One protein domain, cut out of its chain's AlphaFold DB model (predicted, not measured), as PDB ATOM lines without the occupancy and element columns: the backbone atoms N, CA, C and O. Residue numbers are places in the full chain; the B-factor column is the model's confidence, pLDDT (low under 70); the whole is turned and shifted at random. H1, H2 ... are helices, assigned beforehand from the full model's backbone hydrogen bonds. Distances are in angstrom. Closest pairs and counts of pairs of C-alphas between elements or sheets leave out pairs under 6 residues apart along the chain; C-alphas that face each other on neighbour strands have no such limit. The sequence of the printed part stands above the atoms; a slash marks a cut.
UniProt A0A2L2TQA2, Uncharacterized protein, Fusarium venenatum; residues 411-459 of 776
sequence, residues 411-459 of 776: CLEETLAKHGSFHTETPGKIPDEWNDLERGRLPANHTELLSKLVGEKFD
ATOM      1  N   CYS A 411     180.817 186.420 174.806       87.06
ATOM      2  CA  CYS A 411     180.224 185.659 173.699       87.06
ATOM      3  C   CYS A 411     178.751 185.329 173.975       87.06
ATOM      4  O   CYS A 411     177.930 185.297 173.057       87.06
ATOM      5  N   LEU A 412     178.405 185.083 175.241       84.88
ATOM      6  CA  LEU A 412     177.027 184.852 175.658       84.88
ATOM      7  C   LEU A 412     176.203 186.135 175.568       84.88
ATOM      8  O   LEU A 412     175.109 186.096 175.021       84.88
ATOM      9  N   GLU A 413     176.730 187.269 176.022       84.56
ATOM     10  CA  GLU A 413     176.060 188.568 175.883       84.56
ATOM     11  C   GLU A 413     175.767 188.898 174.415       84.56
ATOM     12  O   GLU A 413     174.640 189.261 174.083       84.56
ATOM     13  N   GLU A 414     176.730 188.677 173.515       85.31
ATOM     14  CA  GLU A 414     176.511 188.845 172.074       85.31
ATOM     15  C   GLU A 414     175.443 187.881 171.530       85.31
ATOM     16  O   GLU A 414     174.609 188.268 170.706       85.31
ATOM     17  N   THR A 415     175.434 186.633 172.007       84.00
ATOM     18  CA  THR A 415     174.420 185.634 171.633       84.00
ATOM     19  C   THR A 415     173.017 186.109 172.012       84.00
ATOM     20  O   THR A 415     172.094 186.021 171.204       84.00
ATOM     21  N   LEU A 416     172.857 186.633 173.229       81.06
ATOM     22  CA  LEU A 416     171.573 187.094 173.761       81.06
ATOM     23  C   LEU A 416     171.119 188.405 173.111       81.06
ATOM     24  O   LEU A 416     169.937 188.573 172.819       81.06
ATOM     25  N   ALA A 417     172.047 189.310 172.796       80.31
ATOM     26  CA  ALA A 417     171.734 190.561 172.107       80.31
ATOM     27  C   ALA A 417     171.138 190.339 170.704       80.31
ATOM     28  O   ALA A 417     170.304 191.126 170.262       80.31
ATOM     29  N   LYS A 418     171.527 189.262 170.004       71.25
ATOM     30  CA  LYS A 418     171.038 188.962 168.644       71.25
ATOM     31  C   LYS A 418     169.621 188.385 168.591       71.25
ATOM     32  O   LYS A 418     169.001 188.439 167.532       71.25
ATOM     33  N   HIS A 419     169.107 187.838 169.691       62.53
ATOM     34  CA  HIS A 419     167.837 187.101 169.696       62.53
ATOM     35  C   HIS A 419     166.871 187.481 170.833       62.53
ATOM     36  O   HIS A 419     165.787 186.905 170.913       62.53
ATOM     37  N   GLY A 420     167.208 188.497 171.634       59.56
ATOM     38  CA  GLY A 420     166.375 189.020 172.717       59.56
ATOM     39  C   GLY A 420     166.794 188.494 174.092       59.56
ATOM     40  O   GLY A 420     167.230 187.356 174.245       59.56
ATOM     41  N   SER A 421     166.679 189.349 175.108       58.66
ATOM     42  CA  SER A 421     166.986 189.035 176.507       58.66
ATOM     43  C   SER A 421     165.838 188.309 177.216       58.66
ATOM     44  O   SER A 421     164.666 188.543 176.929       58.66
ATOM     45  N   PHE A 422     166.174 187.468 178.200       63.53
ATOM     46  CA  PHE A 422     165.190 186.796 179.053       63.53
ATOM     47  C   PHE A 422     164.556 187.795 180.029       63.53
ATOM     48  O   PHE A 422     165.256 188.432 180.822       63.53
ATOM     49  N   HIS A 423     163.232 187.938 179.998       58.16
ATOM     50  CA  HIS A 423     162.512 188.873 180.859       58.16
ATOM     51  C   HIS A 423     161.363 188.193 181.600       58.16
ATOM     52  O   HIS A 423     160.561 187.475 181.018       58.16
ATOM     53  N   THR A 424     161.244 188.471 182.900       51.94
ATOM     54  CA  THR A 424     160.047 188.119 183.672       51.94
ATOM     55  C   THR A 424     158.945 189.148 183.404       51.94
ATOM     56  O   THR A 424     159.077 190.316 183.781       51.94
ATOM     57  N   GLU A 425     157.863 188.750 182.733       56.84
ATOM     58  CA  GLU A 425     156.747 189.654 182.397       56.84
ATOM     59  C   GLU A 425     155.918 190.068 183.623       56.84
ATOM     60  O   GLU A 425     155.356 191.160 183.655       56.84
ATOM     61  N   THR A 426     155.846 189.225 184.660       58.88
ATOM     62  CA  THR A 426     155.037 189.472 185.867       58.88
ATOM     63  C   THR A 426     155.844 189.175 187.140       58.88
ATOM     64  O   THR A 426     156.383 188.072 187.258       58.88
ATOM     65  N   PRO A 427     155.930 190.111 188.111       64.19
ATOM     66  CA  PRO A 427     156.587 189.867 189.395       64.19
ATOM     67  C   PRO A 427     156.042 188.622 190.102       64.19
ATOM     68  O   PRO A 427     154.834 188.406 190.185       64.19
ATOM     69  N   GLY A 428     156.941 187.774 190.599       62.19
ATOM     70  CA  GLY A 428     156.590 186.550 191.317       62.19
ATOM     71  C   GLY A 428     156.021 185.410 190.460       62.19
ATOM     72  O   GLY A 428     155.733 184.357 191.024       62.19
ATOM     73  N   LYS A 429     155.885 185.572 189.133       65.88
ATOM     74  CA  LYS A 429     155.538 184.481 188.209       65.88
ATOM     75  C   LYS A 429     156.739 184.144 187.332       65.88
ATOM     76  O   LYS A 429     157.206 184.966 186.549       65.88
ATOM     77  N   ILE A 430     157.238 182.926 187.482       65.50
ATOM     78  CA  ILE A 430     158.443 182.458 186.796       65.50
ATOM     79  C   ILE A 430     158.040 181.911 185.426       65.50
ATOM     80  O   ILE A 430     157.168 181.043 185.381       65.50
ATOM     81  N   PRO A 431     158.627 182.401 184.318       66.56
ATOM     82  CA  PRO A 431     158.397 181.819 183.002       66.56
ATOM     83  C   PRO A 431     158.839 180.352 182.959       66.56
ATOM     84  O   PRO A 431     159.884 180.009 183.513       66.56
ATOM     85  N   ASP A 432     158.100 179.497 182.252       65.25
ATOM     86  CA  ASP A 432     158.420 178.064 182.130       65.25
ATOM     87  C   ASP A 432     159.854 177.813 181.624       65.25
ATOM     88  O   ASP A 432     160.524 176.882 182.079       65.25
ATOM     89  N   GLU A 433     160.344 178.681 180.733       67.94
ATOM     90  CA  GLU A 433     161.697 178.639 180.167       67.94
ATOM     91  C   GLU A 433     162.806 178.927 181.192       67.94
ATOM     92  O   GLU A 433     163.935 178.475 181.022       67.94
ATOM     93  N   TRP A 434     162.509 179.604 182.302       73.06
ATOM     94  CA  TRP A 434     163.499 179.982 183.314       73.06
ATOM     95  C   TRP A 434     164.193 178.767 183.938       73.06
ATOM     96  O   TRP A 434     165.415 178.716 184.080       73.06
ATOM     97  N   ASN A 435     163.410 177.730 184.226       70.44
ATOM     98  CA  ASN A 435     163.902 176.459 184.751       70.44
ATOM     99  C   ASN A 435     164.801 175.709 183.753       70.44
ATOM    100  O   ASN A 435     165.585 174.838 184.148       70.44
ATOM    101  N   ASP A 436     164.684 176.002 182.458       71.44
ATOM    102  CA  ASP A 436     165.562 175.447 181.432       71.44
ATOM    103  C   ASP A 436     166.903 176.168 181.431       71.44
ATOM    104  O   ASP A 436     167.949 175.508 181.408       71.44
ATOM    105  N   LEU A 437     166.871 177.493 181.564       75.06
ATOM    106  CA  LEU A 437     168.053 178.341 181.652       75.06
ATOM    107  C   LEU A 437     168.868 178.050 182.919       75.06
ATOM    108  O   LEU A 437     170.092 177.957 182.858       75.06
ATOM    109  N   GLU A 438     168.215 177.814 184.062       72.81
ATOM    110  CA  GLU A 438     168.897 177.400 185.299       72.81
ATOM    111  C   GLU A 438     169.592 176.037 185.169       72.81
ATOM    112  O   GLU A 438     170.583 175.758 185.844       72.81
ATOM    113  N   ARG A 439     169.151 175.192 184.236       72.44
ATOM    114  CA  ARG A 439     169.792 173.899 183.942       72.44
ATOM    115  C   ARG A 439     170.832 173.981 182.828       72.44
ATOM    116  O   ARG A 439     171.287 172.945 182.343       72.44
ATOM    117  N   GLY A 440     171.197 175.196 182.425       75.31
ATOM    118  CA  GLY A 440     172.181 175.457 181.387       75.31
ATOM    119  C   GLY A 440     171.726 175.046 179.997       75.31
ATOM    120  O   GLY A 440     172.561 174.703 179.159       75.31
ATOM    121  N   ARG A 441     170.411 175.055 179.751       79.06
ATOM    122  CA  ARG A 441     169.850 174.941 178.405       79.06
ATOM    123  C   ARG A 441     169.658 176.333 177.819       79.06
ATOM    124  O   ARG A 441     169.356 177.282 178.529       79.06
ATOM    125  N   LEU A 442     169.835 176.428 176.510       78.94
ATOM    126  CA  LEU A 442     169.459 177.581 175.704       78.94
ATOM    127  C   LEU A 442     168.640 177.074 174.515       78.94
ATOM    128  O   LEU A 442     168.788 175.904 174.138       78.94
ATOM    129  N   PRO A 443     167.821 177.930 173.885       82.25
ATOM    130  CA  PRO A 443     167.218 177.602 172.600       82.25
ATOM    131  C   PRO A 443     168.283 177.132 171.591       82.25
ATOM    132  O   PRO A 443     169.443 177.556 171.647       82.25
ATOM    133  N   ALA A 444     167.916 176.228 170.678       82.75
ATOM    134  CA  ALA A 444     168.880 175.559 169.794       82.75
ATOM    135  C   ALA A 444     169.709 176.549 168.952       82.75
ATOM    136  O   ALA A 444     170.927 176.416 168.875       82.75
ATOM    137  N   ASN A 445     169.065 177.595 168.425       84.00
ATOM    138  CA  ASN A 445     169.721 178.681 167.689       84.00
ATOM    139  C   ASN A 445     170.757 179.441 168.538       84.00
ATOM    140  O   ASN A 445     171.854 179.726 168.067       84.00
ATOM    141  N   HIS A 446     170.441 179.725 169.805       86.19
ATOM    142  CA  HIS A 446     171.364 180.387 170.729       86.19
ATOM    143  C   HIS A 446     172.535 179.476 171.094       86.19
ATOM    144  O   HIS A 446     173.665 179.937 171.208       86.19
ATOM    145  N   THR A 447     172.278 178.177 171.255       87.31
ATOM    146  CA  THR A 447     173.324 177.188 171.541       87.31
ATOM    147  C   THR A 447     174.328 177.089 170.391       87.31
ATOM    148  O   THR A 447     175.534 177.091 170.629       87.31
ATOM    149  N   GLU A 448     173.843 177.041 169.148       88.69
ATOM    150  CA  GLU A 448     174.686 176.989 167.949       88.69
ATOM    151  C   GLU A 448     175.505 178.276 167.774       88.69
ATOM    152  O   GLU A 448     176.719 178.218 167.575       88.69
ATOM    153  N   LEU A 449     174.867 179.439 167.936       89.12
ATOM    154  CA  LEU A 449     175.536 180.735 167.857       89.12
ATOM    155  C   LEU A 449     176.598 180.910 168.952       89.12
ATOM    156  O   LEU A 449     177.717 181.320 168.647       89.12
ATOM    157  N   LEU A 450     176.287 180.556 170.202       88.88
ATOM    158  CA  LEU A 450     177.249 180.607 171.305       88.88
ATOM    159  C   LEU A 450     178.448 179.699 171.030       88.88
ATOM    160  O   LEU A 450     179.590 180.106 171.235       88.88
ATOM    161  N   SER A 451     178.199 178.483 170.534       89.56
ATOM    162  CA  SER A 451     179.262 177.547 170.166       89.56
ATOM    163  C   SER A 451     180.179 178.137 169.097       89.56
ATOM    164  O   SER A 451     181.397 178.028 169.219       89.56
ATOM    165  N   LYS A 452     179.605 178.790 168.081       89.88
ATOM    166  CA  LYS A 452     180.355 179.457 167.014       89.88
ATOM    167  C   LYS A 452     181.203 180.617 167.544       89.88
ATOM    168  O   LYS A 452     182.394 180.661 167.267       89.88
ATOM    169  N   LEU A 453     180.618 181.514 168.343       90.81
ATOM    170  CA  LEU A 453     181.327 182.675 168.894       90.81
ATOM    171  C   LEU A 453     182.466 182.271 169.841       90.81
ATOM    172  O   LEU A 453     183.523 182.898 169.837       90.81
ATOM    173  N   VAL A 454     182.277 181.213 170.636       89.25
ATOM    174  CA  VAL A 454     183.339 180.660 171.493       89.25
ATOM    175  C   VAL A 454     184.452 180.035 170.643       89.25
ATOM    176  O   VAL A 454     185.623 180.286 170.917       89.25
ATOM    177  N   GLY A 455     184.112 179.271 169.600       88.06
ATOM    178  CA  GLY A 455     185.093 178.686 168.676       88.06
ATOM    179  C   GLY A 455     185.942 179.746 167.968       88.06
ATOM    180  O   GLY A 455     187.170 179.660 167.985       88.06
ATOM    181  N   GLU A 456     185.297 180.795 167.447       90.38
ATOM    182  CA  GLU A 456     185.952 181.932 166.783       90.38
ATOM    183  C   GLU A 456     186.849 182.730 167.740       90.38
ATOM    184  O   GLU A 456     187.953 183.115 167.367       90.38
ATOM    185  N   LYS A 457     186.405 182.971 168.981       91.31
ATOM    186  CA  LYS A 457     187.165 183.781 169.946       91.31
ATOM    187  C   LYS A 457     188.406 183.073 170.487       91.31
ATOM    188  O   LYS A 457     189.403 183.734 170.773       91.31
ATOM    189  N   PHE A 458     188.335 181.758 170.677       89.50
ATOM    190  CA  PHE A 458     189.398 180.977 171.316       89.50
ATOM    191  C   PHE A 458     190.154 180.066 170.336       89.50
ATOM    192  O   PHE A 458     190.864 179.163 170.780       89.50
ATOM    193  N   ASP A 459     190.034 180.291 169.023       87.50
ATOM    194  CA  ASP A 459     190.685 179.499 167.968       87.50
ATOM    195  C   ASP A 459     190.480 177.977 168.139       87.50
ATOM    196  O   ASP A 459     191.429 177.194 168.029       87.50
TER     197      ASP A 459
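Overview. This is residues 411 to 459 of the 776 residues of an uncharacterized protein of Fusarium venenatum (UniProt A0A2L2TQA2). Two helices, H1 and H3, pack on each other at one end of a long, loose loop of chain, which runs out from H1, turns round in residues 425 to 430 and comes back through the single-turn helix H2 to H3. The space between the outgoing and the returning limb of this loop is open, and residues 425 to 430 stick out free at the end away from the two packed helices. The printed part has 49 residues with three named helices, in the order H1, H2, H3, and no named strand; its class is all helix, with 27 of the 49 residues in the helices. The whole is loose, with a radius of gyration of the C-alphas of 12.6 A, and its C-alphas span 42 by 19 by 15 A, a rod in outline.

Along the chain. H1 is residues 411 to 419, 13.1 A from first to last C-alpha, and begins at C-alpha 411 at (180.224, 185.659, 173.699). Residues 420 to 433 follow with no named element; among them, C-alpha 428 is at (156.590, 186.550, 191.317). H2 is the four residues 434 to 437, and its first C-alpha is at (163.499, 179.982, 183.314). H3, the longest helix with 14 residues, is residues 444 to 457, 20.0 A from first to last C-alpha, and ends at C-alpha 457 at (187.165, 183.781, 169.946).

Arrangement. H1 and H3 touch, with 10 pairs of C-alphas within 8 A. Their closest C-alphas are those of Cys 411 and Leu 453, 5.8 A apart. Their centres are 9.4 A apart, and they run opposite ways at a steep tilt of 40 degrees. H2 touches no helix: H1 and H2 are apart, and H2 and H3 are apart. In H3 every O i to N i+4 pair is within hydrogen-bond range, in H1 4 of 5 are, and H2 is too short for such a pair but has its one O i to N i+3 pair within range.

Size, cuts and confidence. The two C-alphas farthest apart are those of Gly 428 and Asp 459, at 41.9 A, while the first and last printed C-alphas, of Cys 411 and Asp 459, are 13.4 A apart. The printed part has no cut. The link from H1 to H2 is long, with 14 residues, and the link from H2 to H3 is short, with 6. The C-alphas of residues 420 to 433 lie 8 to 21 A from the mean of all C-alphas. The mean pLDDT of the printed part is 76.5; residues 419 to 433, of which 419 belongs to H1, are under 70.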